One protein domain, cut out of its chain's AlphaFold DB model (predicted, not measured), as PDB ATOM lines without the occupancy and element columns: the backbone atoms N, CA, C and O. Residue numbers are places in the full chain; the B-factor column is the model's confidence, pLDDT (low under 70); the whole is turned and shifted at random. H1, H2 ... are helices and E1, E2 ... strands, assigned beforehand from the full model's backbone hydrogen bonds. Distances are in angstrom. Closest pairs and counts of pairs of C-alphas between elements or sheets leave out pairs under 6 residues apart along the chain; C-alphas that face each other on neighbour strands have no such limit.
ATOM      1  N   ILE A 365     172.302 127.897 201.841       91.31
ATOM      2  CA  ILE A 365     172.750 126.827 200.938       91.31
ATOM      3  C   ILE A 365     173.186 127.340 199.554       91.31
ATOM      4  O   ILE A 365     174.291 126.976 199.133       91.31
ATOM      5  N   PRO A 366     172.447 128.246 198.879       92.00
ATOM      6  CA  PRO A 366     172.861 128.772 197.577       92.00
ATOM      7  C   PRO A 366     174.253 129.410 197.605       92.00
ATOM      8  O   PRO A 366     175.092 129.153 196.741       92.00
ATOM      9  N   HIS A 367     174.563 130.164 198.661       93.00
ATOM     10  CA  HIS A 367     175.875 130.782 198.794       93.00
ATOM     11  C   HIS A 367     176.965 129.781 199.178       93.00
ATOM     12  O   HIS A 367     178.093 129.914 198.708       93.00
ATOM     13  N   ARG A 368     176.661 128.742 199.968       93.50
ATOM     14  CA  ARG A 368     177.606 127.632 200.200       93.50
ATOM     15  C   ARG A 368     178.021 126.981 198.875       93.50
ATOM     16  O   ARG A 368     179.206 126.713 198.665       93.50
ATOM     17  N   VAL A 369     177.073 126.805 197.955       94.88
ATOM     18  CA  VAL A 369     177.321 126.284 196.604       94.88
ATOM     19  C   VAL A 369     178.126 127.268 195.746       94.88
ATOM     20  O   VAL A 369     179.092 126.856 195.103       94.88
ATOM     21  N   GLU A 370     177.825 128.571 195.781       92.69
ATOM     22  CA  GLU A 370     178.645 129.589 195.100       92.69
ATOM     23  C   GLU A 370     180.106 129.577 195.580       92.69
ATOM     24  O   GLU A 370     181.032 129.733 194.780       92.69
ATOM     25  N   ILE A 371     180.335 129.340 196.875       92.69
ATOM     26  CA  ILE A 371     181.683 129.211 197.435       92.69
ATOM     27  C   ILE A 371     182.368 127.940 196.915       92.69
ATOM     28  O   ILE A 371     183.531 128.000 196.514       92.69
ATOM     29  N   LEU A 372     181.674 126.798 196.855       93.56
ATOM     30  CA  LEU A 372     182.221 125.577 196.244       93.56
ATOM     31  C   LEU A 372     182.602 125.813 194.777       93.56
ATOM     32  O   LEU A 372     183.699 125.444 194.357       93.56
ATOM     33  N   LYS A 373     181.750 126.517 194.025       91.81
ATOM     34  CA  LYS A 373     182.013 126.932 192.641       91.81
ATOM     35  C   LYS A 373     183.248 127.832 192.532       91.81
ATOM     36  O   LYS A 373     184.073 127.654 191.635       91.81
ATOM     37  N   MET A 374     183.416 128.776 193.459       89.62
ATOM     38  CA  MET A 374     184.610 129.621 193.561       89.62
ATOM     39  C   MET A 374     185.880 128.781 193.775       89.62
ATOM     40  O   MET A 374     186.899 129.057 193.137       89.62
ATOM     41  N   LEU A 375     185.830 127.754 194.630       89.06
ATOM     42  CA  LEU A 375     186.971 126.877 194.915       89.06
ATOM     43  C   LEU A 375     187.376 126.060 193.682       89.06
ATOM     44  O   LEU A 375     188.543 126.091 193.293       89.06
ATOM     45  N   VAL A 376     186.420 125.416 193.006       87.69
ATOM     46  CA  VAL A 376     186.694 124.570 191.828       87.69
ATOM     47  C   VAL A 376     187.016 125.342 190.553       87.69
ATOM     48  O   VAL A 376     187.244 124.722 189.522       87.69
ATOM     49  N   ASN A 377     187.053 126.676 190.566       80.50
ATOM     50  CA  ASN A 377     187.584 127.433 189.432       80.50
ATOM     51  C   ASN A 377     189.123 127.405 189.406       80.50
ATOM     52  O   ASN A 377     189.711 127.451 188.328       80.50
ATOM     53  N   ASN A 378     189.784 127.179 190.548       73.31
ATOM     54  CA  ASN A 378     191.244 127.038 190.670       73.31
ATOM     55  C   ASN A 378     191.650 125.613 191.080       73.31
ATOM     56  O   ASN A 378     190.823 124.859 191.595       73.31
ATOM     57  N   ALA A 379     192.896 125.206 190.813       73.44
ATOM     58  CA  ALA A 379     193.389 123.912 191.292       73.44
ATOM     59  C   ALA A 379     193.188 123.819 192.815       73.44
ATOM     60  O   ALA A 379     193.536 124.764 193.529       73.44
ATOM     61  N   LEU A 380     192.594 122.722 193.292       75.38
ATOM     62  CA  LEU A 380     192.421 122.489 194.720       75.38
ATOM     63  C   LEU A 380     193.709 121.870 195.257       75.38
ATOM     64  O   LEU A 380     194.156 120.834 194.781       75.38
ATOM     65  N   TYR A 381     194.325 122.538 196.224       77.19
ATOM     66  CA  TYR A 381     195.365 121.939 197.056       77.19
ATOM     67  C   TYR A 381     194.717 121.392 198.330       77.19
ATOM     68  O   TYR A 381     193.641 121.855 198.697       77.19
ATOM     69  N   ASN A 382     195.394 120.507 199.070       75.31
ATOM     70  CA  ASN A 382     194.844 119.859 200.276       75.31
ATOM     71  C   ASN A 382     194.106 120.833 201.234       75.31
ATOM     72  O   ASN A 382     193.014 120.553 201.713       75.31
ATOM     73  N   LYS A 383     194.629 122.052 201.454       75.94
ATOM     74  CA  LYS A 383     193.937 123.069 202.277       75.94
ATOM     75  C   LYS A 383     192.593 123.533 201.696       75.94
ATOM     76  O   LYS A 383     191.660 123.755 202.457       75.94
ATOM     77  N   ASP A 384     192.500 123.716 200.382       81.38
ATOM     78  CA  ASP A 384     191.259 124.100 199.700       81.38
ATOM     79  C   ASP A 384     190.275 122.917 199.603       81.38
ATOM     80  O   ASP A 384     189.065 123.128 199.675       81.38
ATOM     81  N   GLU A 385     190.772 121.678 199.512       83.25
ATOM     82  CA  GLU A 385     189.948 120.461 199.604       83.25
ATOM     83  C   GLU A 385     189.295 120.333 200.982       83.25
ATOM     84  O   GLU A 385     188.092 120.100 201.074       83.25
ATOM     85  N   LEU A 386     190.053 120.573 202.058       81.00
ATOM     86  CA  LEU A 386     189.516 120.592 203.419       81.00
ATOM     87  C   LEU A 386     188.460 121.689 203.604       81.00
ATOM     88  O   LEU A 386     187.448 121.453 204.262       81.00
ATOM     89  N   ILE A 387     188.637 122.865 202.993       85.06
ATOM     90  CA  ILE A 387     187.615 123.926 202.973       85.06
ATOM     91  C   ILE A 387     186.352 123.429 202.257       85.06
ATOM     92  O   ILE A 387     185.260 123.551 202.812       85.06
ATOM     93  N   ALA A 388     186.483 122.832 201.066       88.81
ATOM     94  CA  ALA A 388     185.348 122.285 200.322       88.81
ATOM     95  C   ALA A 388     184.608 121.207 201.132       88.81
ATOM     96  O   ALA A 388     183.387 121.268 201.277       88.81
ATOM     97  N   LEU A 389     185.349 120.279 201.743       83.12
ATOM     98  CA  LEU A 389     184.802 119.267 202.642       83.12
ATOM     99  C   LEU A 389     184.102 119.894 203.847       83.12
ATOM    100  O   LEU A 389     183.034 119.432 204.221       83.12
ATOM    101  N   THR A 390     184.648 120.952 204.446       82.38
ATOM    102  CA  THR A 390     184.023 121.619 205.602       82.38
ATOM    103  C   THR A 390     182.680 122.253 205.218       82.38
ATOM    104  O   THR A 390     181.716 122.139 205.974       82.38
ATOM    105  N   ILE A 391     182.574 122.839 204.016       89.31
ATOM    106  CA  ILE A 391     181.309 123.371 203.479       89.31
ATOM    107  C   ILE A 391     180.309 122.244 203.222       89.31
ATOM    108  O   ILE A 391     179.172 122.326 203.674       89.31
ATOM    109  N   ILE A 392     180.724 121.181 202.532       88.69
ATOM    110  CA  ILE A 392     179.869 120.026 202.224       88.69
ATOM    111  C   ILE A 392     179.371 119.357 203.509       88.69
ATOM    112  O   ILE A 392     178.204 118.991 203.622       88.69
ATOM    113  N   LYS A 393     180.245 119.250 204.511       81.50
ATOM    114  CA  LYS A 393     179.885 118.746 205.829       81.50
ATOM    115  C   LYS A 393     178.907 119.672 206.532       81.50
ATOM    116  O   LYS A 393     178.106 119.160 207.272       81.50
ATOM    117  N   SER A 394     178.889 120.981 206.297       84.44
ATOM    118  CA  SER A 394     177.937 121.883 206.975       84.44
ATOM    119  C   SER A 394     176.462 121.690 206.597       84.44
ATOM    120  O   SER A 394     175.594 122.305 207.220       84.44
ATOM    121  N   VAL A 395     176.168 120.929 205.538       85.38
ATOM    122  CA  VAL A 395     174.803 120.721 205.036       85.38
ATOM    123  C   VAL A 395     173.979 119.967 206.084       85.38
ATOM    124  O   VAL A 395     174.501 119.154 206.841       85.38
ATOM    125  N   THR A 396     172.696 120.290 206.196       75.38
ATOM    126  CA  THR A 396     171.770 119.635 207.130       75.38
ATOM    127  C   THR A 396     170.799 118.747 206.348       75.38
ATOM    128  O   THR A 396     170.722 118.872 205.129       75.38
ATOM    129  N   PHE A 397     170.062 117.825 206.980       72.25
ATOM    130  CA  PHE A 397     169.104 117.020 206.197       72.25
ATOM    131  C   PHE A 397     167.978 117.820 205.560       72.25
ATOM    132  O   PHE A 397     167.687 117.525 204.405       72.25
ATOM    133  N   PRO A 398     167.365 118.810 206.243       75.69
ATOM    134  CA  PRO A 398     166.375 119.665 205.596       75.69
ATOM    135  C   PRO A 398     166.925 120.338 204.332       75.69
ATOM    136  O   PRO A 398     166.193 120.539 203.372       75.69
ATOM    137  N   ASP A 399     168.233 120.603 204.313       83.81
ATOM    138  CA  ASP A 399     168.944 121.230 203.202       83.81
ATOM    139  C   ASP A 399     169.445 120.233 202.136       83.81
ATOM    140  O   ASP A 399     169.990 120.652 201.112       83.81
ATOM    141  N   ALA A 400     169.349 118.917 202.367       86.44
ATOM    142  CA  ALA A 400     170.027 117.911 201.545       86.44
ATOM    143  C   ALA A 400     169.534 117.924 200.093       86.44
ATOM    144  O   ALA A 400     170.347 117.896 199.169       86.44
ATOM    145  N   ASP A 401     168.217 118.004 199.896       89.31
ATOM    146  CA  ASP A 401     167.591 118.053 198.573       89.31
ATOM    147  C   ASP A 401     168.008 119.292 197.779       89.31
ATOM    148  O   ASP A 401     168.434 119.178 196.625       89.31
ATOM    149  N   GLU A 402     167.931 120.466 198.415       92.12
ATOM    150  CA  GLU A 402     168.323 121.739 197.813       92.12
ATOM    151  C   GLU A 402     169.810 121.718 197.445       92.12
ATOM    152  O   GLU A 402     170.185 122.025 196.312       92.12
ATOM    153  N   PHE A 403     170.664 121.293 198.379       94.31
ATOM    154  CA  PHE A 403     172.105 121.246 198.174       94.31
ATOM    155  C   PHE A 403     172.494 120.318 197.021       94.31
ATOM    156  O   PHE A 403     173.239 120.724 196.129       94.31
ATOM    157  N   LEU A 404     171.981 119.084 197.016       93.69
ATOM    158  CA  LEU A 404     172.234 118.116 195.950       93.69
ATOM    159  C   LEU A 404     171.724 118.643 194.603       93.69
ATOM    160  O   LEU A 404     172.465 118.628 193.619       93.69
ATOM    161  N   GLY A 405     170.503 119.182 194.560       93.69
ATOM    162  CA  GLY A 405     169.935 119.764 193.342       93.69
ATOM    163  C   GLY A 405     170.810 120.871 192.755       93.69
ATOM    164  O   GLY A 405     171.109 120.857 191.558       93.69
ATOM    165  N   LEU A 406     171.309 121.771 193.605       95.12
ATOM    166  CA  LEU A 406     172.203 122.850 193.197       95.12
ATOM    167  C   LEU A 406     173.550 122.345 192.658       95.12
ATOM    168  O   LEU A 406     174.074 122.907 191.696       95.12
ATOM    169  N   LEU A 407     174.113 121.267 193.217       94.75
ATOM    170  CA  LEU A 407     175.351 120.677 192.691       94.75
ATOM    171  C   LEU A 407     175.192 120.117 191.266       94.75
ATOM    172  O   LEU A 407     176.181 120.071 190.526       94.75
ATOM    173  N   LEU A 408     173.981 119.700 190.878       91.44
ATOM    174  CA  LEU A 408     173.671 119.247 189.517       91.44
ATOM    175  C   LEU A 408     173.324 120.393 188.568       91.44
ATOM    176  O   LEU A 408     173.687 120.332 187.392       91.44
ATOM    177  N   SER A 409     172.603 121.412 189.044       90.38
ATOM    178  CA  SER A 409     172.167 122.529 188.199       90.38
ATOM    179  C   SER A 409     173.302 123.503 187.887       90.38
ATOM    180  O   SER A 409     173.342 124.092 186.805       90.38
ATOM    181  N   GLU A 410     174.236 123.680 188.823       91.44
ATOM    182  CA  GLU A 410     175.380 124.563 188.642       91.44
ATOM    183  C   GLU A 410     176.413 123.961 187.690       91.44
ATOM    184  O   GLU A 410     176.823 122.809 187.827       91.44
ATOM    185  N   SER A 411     176.886 124.773 186.739       87.75
ATOM    186  CA  SER A 411     177.883 124.355 185.749       87.75
ATOM    187  C   SER A 411     179.214 125.091 185.885       87.75
ATOM    188  O   SER A 411     179.279 126.285 186.201       87.75
ATOM    189  N   VAL A 412     180.297 124.357 185.624       88.81
ATOM    190  CA  VAL A 412     181.689 124.814 185.679       88.81
ATOM    191  C   VAL A 412     182.371 124.488 184.353       88.81
ATOM    192  O   VAL A 412     182.166 123.421 183.778       88.81
ATOM    193  N   LYS A 413     183.204 125.407 183.852       85.69
ATOM    194  CA  LYS A 413     183.986 125.168 182.633       85.69
ATOM    195  C   LYS A 413     185.121 124.181 182.909       85.69
ATOM    196  O   LYS A 413     185.993 124.447 183.734       85.69
ATOM    197  N   TRP A 414     185.154 123.093 182.149       80.88
ATOM    198  CA  TRP A 414     186.179 122.057 182.195       80.88
ATOM    199  C   TRP A 414     186.610 121.660 180.780       80.88
ATOM    200  O   TRP A 414     185.806 121.137 180.014       80.88
ATOM    201  N   ASN A 415     187.873 121.904 180.411       75.75
ATOM    202  CA  ASN A 415     188.447 121.534 179.104       75.75
ATOM    203  C   ASN A 415     187.513 121.822 177.902       75.75
ATOM    204  O   ASN A 415     187.212 120.935 177.108       75.75
ATOM    205  N   ASN A 416     187.041 123.070 177.781       79.75
ATOM    206  CA  ASN A 416     186.117 123.561 176.739       79.75
ATOM    207  C   ASN A 416     184.681 122.999 176.766       79.75
ATOM    208  O   ASN A 416     183.900 123.319 175.875       79.75
ATOM    209  N   SER A 417     184.314 122.226 177.787       82.56
ATOM    210  CA  SER A 417     182.948 121.739 178.029       82.56
ATOM    211  C   SER A 417     182.418 122.277 179.360       82.56
ATOM    212  O   SER A 417     183.199 122.680 180.222       82.56
ATOM    213  N   ASN A 418     181.100 122.306 179.542       87.94
ATOM    214  CA  ASN A 418     180.497 122.575 180.846       87.94
ATOM    215  C   ASN A 418     180.207 121.239 181.533       87.94
ATOM    216  O   ASN A 418     179.594 120.368 180.919       87.94
ATOM    217  N   VAL A 419     180.647 121.102 182.779       90.75
ATOM    218  CA  VAL A 419     180.349 119.959 183.654       90.75
ATOM    219  C   VAL A 419     179.563 120.442 184.864       90.75
ATOM    220  O   VAL A 419     179.615 121.630 185.194       90.75
ATOM    221  N   THR A 420     178.850 119.538 185.531       93.12
ATOM    222  CA  THR A 420     178.169 119.860 186.796       93.12
ATOM    223  C   THR A 420     179.183 120.226 187.883       93.12
ATOM    224  O   THR A 420     180.344 119.803 187.845       93.12
ATOM    225  N   LEU A 421     178.765 121.003 188.882       93.44
ATOM    226  CA  LEU A 421     179.610 121.298 190.036       93.44
ATOM    227  C   LEU A 421     179.947 120.023 190.826       93.44
ATOM    228  O   LEU A 421     181.073 119.896 191.305       93.44
ATOM    229  N   PHE A 422     179.019 119.060 190.892       94.31
ATOM    230  CA  PHE A 422     179.286 117.723 191.429       94.31
ATOM    231  C   PHE A 422     180.492 117.066 190.743       94.31
ATOM    232  O   PHE A 422     181.462 116.685 191.396       94.31
ATOM    233  N   GLU A 423     180.473 116.983 189.411       92.50
ATOM    234  CA  GLU A 423     181.558 116.385 188.633       92.50
ATOM    235  C   GLU A 423     182.872 117.169 188.782       92.50
ATOM    236  O   GLU A 423     183.947 116.578 188.898       92.50
ATOM    237  N   ALA A 424     182.806 118.503 188.814       91.62
ATOM    238  CA  ALA A 424     183.982 119.341 189.021       91.62
ATOM    239  C   ALA A 424     184.637 119.086 190.391       91.62
ATOM    240  O   ALA A 424     185.864 118.988 190.466       91.62
ATOM    241  N   LEU A 425     183.841 118.948 191.457       91.69
ATOM    242  CA  LEU A 425     184.321 118.605 192.800       91.69
ATOM    243  C   LEU A 425     184.909 117.193 192.830       91.69
ATOM    244  O   LEU A 425     186.033 117.020 193.298       91.69
ATOM    245  N   TYR A 426     184.205 116.215 192.254       90.69
ATOM    246  CA  TYR A 426     184.669 114.832 192.138       90.69
ATOM    247  C   TYR A 426     186.054 114.730 191.483       90.69
ATOM    248  O   TYR A 426     186.939 114.034 191.979       90.69
ATOM    249  N   ARG A 427     186.258 115.465 190.382       87.75
ATOM    250  CA  ARG A 427     187.520 115.475 189.629       87.75
ATOM    251  C   ARG A 427     188.645 116.249 190.326       87.75
ATOM    252  O   ARG A 427     189.804 115.966 190.036       87.75
ATOM    253  N   ARG A 428     188.340 117.257 191.162       87.00
ATOM    254  CA  ARG A 428     189.360 118.135 191.782       87.00
ATOM    255  C   ARG A 428     189.746 117.783 193.204       87.00
ATOM    256  O   ARG A 428     190.854 118.134 193.579       87.00
ATOM    257  N   ILE A 429     188.861 117.167 193.979       85.50
ATOM    258  CA  ILE A 429     189.228 116.632 195.290       85.50
ATOM    259  C   ILE A 429     189.987 115.337 195.021       85.50
ATOM    260  O   ILE A 429     189.451 114.459 194.343       85.50
ATOM    261  N   ASP A 430     191.227 115.216 195.484       74.81
ATOM    262  CA  ASP A 430     192.039 114.012 195.298       74.81
ATOM    263  C   ASP A 430     192.061 113.102 196.536       74.81
ATOM    264  O   ASP A 430     191.699 113.515 197.634       74.81
ATOM    265  N   ASP A 431     192.436 111.832 196.349       62.16
ATOM    266  CA  ASP A 431     192.876 110.986 197.472       62.16
ATOM    267  C   ASP A 431     194.405 110.855 197.430       62.16
ATOM    268  O   ASP A 431     195.062 111.297 196.487       62.16
ATOM    269  N   ARG A 432     194.969 110.206 198.451       59.69
ATOM    270  CA  ARG A 432     196.384 109.846 198.561       59.69
ATOM    271  C   ARG A 432     196.992 109.402 197.220       59.69
ATOM    272  O   ARG A 432     196.481 108.497 196.562       59.69
ATOM    273  N   ILE A 433     198.140 109.978 196.863       40.16
ATOM    274  CA  ILE A 433     198.999 109.447 195.798       40.16
ATOM    275  C   ILE A 433     200.102 108.649 196.486       40.16
ATOM    276  O   ILE A 433     200.940 109.231 197.176       40.16
ATOM    277  N   MET A 434     200.092 107.324 196.311       34.59
ATOM    278  CA  MET A 434     201.200 106.406 196.614       34.59
ATOM    279  C   MET A 434     201.947 106.758 197.921       34.59
ATOM    280  O   MET A 434     203.056 107.294 197.918       34.59
ATOM    281  N   PHE A 435     201.305 106.453 199.052       30.14
ATOM    282  CA  PHE A 435     201.786 106.636 200.433       30.14
ATOM    283  C   PHE A 435     201.885 108.077 200.992       30.14
ATOM    284  O   PHE A 435     202.106 108.214 202.200       30.14
ATOM    285  N   PHE A 436     201.589 109.142 200.232       26.83
ATOM    286  CA  PHE A 436     201.539 110.529 200.743       26.83
ATOM    287  C   PHE A 436     200.173 111.209 200.477       26.83
ATOM    288  O   PHE A 436     199.696 111.208 199.347       26.83
ATOM    289  N   GLY A 437     199.541 111.795 201.508       36.34
ATOM    290  CA  GLY A 437     198.244 112.508 201.416       36.34
ATOM    291  C   GLY A 437     197.129 111.962 202.331       36.34
ATOM    292  O   GLY A 437     197.294 110.896 202.925       36.34
ATOM    293  N   GLU A 438     196.025 112.712 202.451       51.62
ATOM    294  CA  GLU A 438     194.787 112.360 203.183       51.62
ATOM    295  C   GLU A 438     193.688 111.891 202.194       51.62
ATOM    296  O   GLU A 438     193.660 112.347 201.052       51.62
ATOM    297  N   ASP A 439     192.790 110.982 202.603       66.44
ATOM    298  CA  ASP A 439     191.723 110.396 201.755       66.44
ATOM    299  C   ASP A 439     190.505 111.344 201.593       66.44
ATOM    300  O   ASP A 439     189.385 111.061 202.044       66.44
ATOM    301  N   ASN A 440     190.720 112.519 200.997       75.38
ATOM    302  CA  ASN A 440     189.715 113.583 200.928       75.38
ATOM    303  C   ASN A 440     188.555 113.283 199.964       75.38
ATOM    304  O   ASN A 440     187.404 113.604 200.283       75.38
ATOM    305  N   ARG A 441     188.798 112.644 198.810       79.06
ATOM    306  CA  ARG A 441     187.728 112.261 197.867       79.06
ATOM    307  C   ARG A 441     186.872 111.150 198.462       79.06
ATOM    308  O   ARG A 441     185.652 111.227 198.365       79.06
ATOM    309  N   LYS A 442     187.449 110.188 199.182       74.12
ATOM    310  CA  LYS A 442     186.682 109.205 199.966       74.12
ATOM    311  C   LYS A 442     185.737 109.884 200.957       74.12
ATOM    312  O   LYS A 442     184.550 109.556 201.001       74.12
ATOM    313  N   ALA A 443     186.232 110.856 201.726       71.88
ATOM    314  CA  ALA A 443     185.408 111.612 202.669       71.88
ATOM    315  C   ALA A 443     184.285 112.395 201.960       71.88
ATOM    316  O   ALA A 443     183.151 112.423 202.446       71.88
ATOM    317  N   TYR A 444     184.576 112.985 200.797       83.31
ATOM    318  CA  TYR A 444     183.583 113.644 199.948       83.31
ATOM    319  C   TYR A 444     182.481 112.672 199.509       83.31
ATOM    320  O   TYR A 444     181.306 112.924 199.778       83.31
ATOM    321  N   MET A 445     182.850 111.533 198.913       83.12
ATOM    322  CA  MET A 445     181.898 110.553 198.380       83.12
ATOM    323  C   MET A 445     181.007 109.946 199.457       83.12
ATOM    324  O   MET A 445     179.807 109.782 199.239       83.12
ATOM    325  N   LEU A 446     181.561 109.672 200.638       71.94
ATOM    326  CA  LEU A 446     180.778 109.196 201.778       71.94
ATOM    327  C   LEU A 446     179.795 110.262 202.272       71.94
ATOM    328  O   LEU A 446     178.645 109.942 202.563       71.94
ATOM    329  N   THR A 447     180.206 111.533 202.308       74.94
ATOM    330  CA  THR A 447     179.307 112.629 202.700       74.94
ATOM    331  C   THR A 447     178.175 112.812 201.680       74.94
ATOM    332  O   THR A 447     177.023 112.985 202.072       74.94
ATOM    333  N   MET A 448     178.470 112.692 200.380       86.12
ATOM    334  CA  MET A 448     177.463 112.701 199.307       86.12
ATOM    335  C   MET A 448     176.505 111.526 199.386       86.12
ATOM    336  O   MET A 448     175.306 111.722 199.225       86.12
ATOM    337  N   TYR A 449     177.000 110.331 199.700       78.50
ATOM    338  CA  TYR A 449     176.142 109.172 199.914       78.50
ATOM    339  C   TYR A 449     175.168 109.383 201.079       78.50
ATOM    340  O   TYR A 449     173.992 109.065 200.944       78.50
ATOM    341  N   MET A 450     175.614 109.970 202.197       72.12
ATOM    342  CA  MET A 450     174.729 110.254 203.334       72.12
ATOM    343  C   MET A 450     173.665 111.302 203.006       72.12
ATOM    344  O   MET A 450     172.505 111.100 203.357       72.12
ATOM    345  N   LEU A 451     174.049 112.388 202.325       81.50
ATOM    346  CA  LEU A 451     173.092 113.394 201.862       81.50
ATOM    347  C   LEU A 451     172.092 112.789 200.884       81.50
ATOM    348  O   LEU A 451     170.902 113.029 201.021       81.50
ATOM    349  N   TRP A 452     172.546 111.964 199.941       86.19
ATOM    350  CA  TRP A 452     171.646 111.271 199.027       86.19
ATOM    351  C   TRP A 452     170.688 110.344 199.783       86.19
ATOM    352  O   TRP A 452     169.484 110.383 199.549       86.19
ATOM    353  N   PHE A 453     171.195 109.563 200.739       76.75
ATOM    354  CA  PHE A 453     170.408 108.555 201.448       76.75
ATOM    355  C   PHE A 453     169.195 109.144 202.186       76.75
ATOM    356  O   PHE A 453     168.143 108.512 202.248       76.75
ATOM    357  N   VAL A 454     169.344 110.341 202.751       71.94
ATOM    358  CA  VAL A 454     168.295 111.057 203.503       71.94
ATOM    359  C   VAL A 454     167.518 112.075 202.665       71.94
ATOM    360  O   VAL A 454     166.618 112.722 203.198       71.94
ATOM    361  N   SER A 455     167.864 112.224 201.385       80.94
ATOM    362  CA  SER A 455     167.201 113.121 200.434       80.94
ATOM    363  C   SER A 455     166.019 112.443 199.739       80.94
ATOM    364  O   SER A 455     165.863 111.221 199.801       80.94
ATOM    365  N   SER A 456     165.194 113.225 199.052       83.19
ATOM    366  CA  SER A 456     164.138 112.754 198.151       83.19
ATOM    367  C   SER A 456     164.673 112.014 196.917       83.19
ATOM    368  O   SER A 456     163.938 111.251 196.300       83.19
ATOM    369  N   TYR A 457     165.962 112.165 196.576       81.06
ATOM    370  CA  TYR A 457     166.596 111.399 195.493       81.06
ATOM    371  C   TYR A 457     166.747 109.906 195.819       81.06
ATOM    372  O   TYR A 457     166.994 109.102 194.916       81.06
ATOM    373  N   ASN A 458     166.632 109.523 197.093       78.62
ATOM    374  CA  ASN A 458     166.539 108.127 197.492       78.62
ATOM    375  C   ASN A 458     165.060 107.699 197.514       78.62
ATOM    376  O   ASN A 458     164.316 108.159 198.383       78.62
TER     377      ASN A 458
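This is residues 365 to 458 of the 1157 residues of an uncharacterized protein of Flavobacterium tangerina (UniProt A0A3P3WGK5). Four helices, H1, H2, H5 and H4, stand roughly lengthwise round a loose four-cornered ring, with H3 set across one end, where it packs on H1, H4 and H5. A small hairpin of strands, E1 and E2, sits beside H4, with E1 the nearer of the two strands to it, and the long link from H4 to H5, 11 residues, makes a wide loop at the end away from H3, with Met 434 in it. The ring is only partly tight: H1 and H2, and H2 and H5, touch, while H4 only comes close to H1 and H5. The printed part has 94 residues, with five named helices and two named strands in the order H1 H2 H3 E1 E2 H4 H5; the sheet E1 - E2 is antiparallel and the class is mostly helix. It is compact, with a radius of gyration of the C-alphas of 12.9 A and spans of 37 by 30 by 20 A.

H1 is residues 365 to 375, 15.4 A from first to last C-alpha, beginning at C-alpha 365 (172.750, 126.827, 200.938). H2 is residues 382 to 393, 16.0 A, and H3 residues 400 to 409, 14.3 A. E1 is residues 411 to 414, 9.3 A, and E2 residues 417 to 420, 10.2 A. H4 follows at once as residues 421 to 428, 10.4 A, from C-alpha 421 (179.610, 121.298, 190.036). H5, residues 440 to 454, is the longest helix at 21.7 A and ends at C-alpha 454 (168.295, 111.057, 203.503).

H1 and H2 form a helical hairpin; they touch at a shallow tilt of 13 degrees, opposite ways, with the C-alphas of Leu 372 and Ala 388 closest at 6.1 A. H2 touches H5 at a shallow tilt of 9 degrees, the same way, closest at the C-alphas of Leu 389 and Tyr 444, 6.4 A. H3 touches H1 at a steep tilt of 45 degrees, closest at the C-alphas of Ile 365 and Phe 403, 6.3 A. H3 touches H4 about perpendicular, at 79 degrees, closest at the C-alphas of Leu 407 and Leu 421, 5.1 A. H5 touches H3 with residues 451 to 454 alone, at a steep tilt of 62 degrees, closest at the C-alphas of Ala 400 and Leu 451, 5.5 A. H1 and H5 are apart. The hairpin E1 and E2 has N 412 and O 419 within hydrogen-bond range at 2.8 A, and N 419 and O 412 at 2.9 A. In H1, H2, H3, H4 and H5 every O i to N i+4 pair is within hydrogen-bond range.

The two C-alphas farthest apart, those of Pro 398 and Met 434, are 38.3 A apart. The printed part has no cut. The link from H4 to H5, 11 residues, is long. The mean pLDDT of the printed part is 80.9, and residues 431 to 439 are under 70.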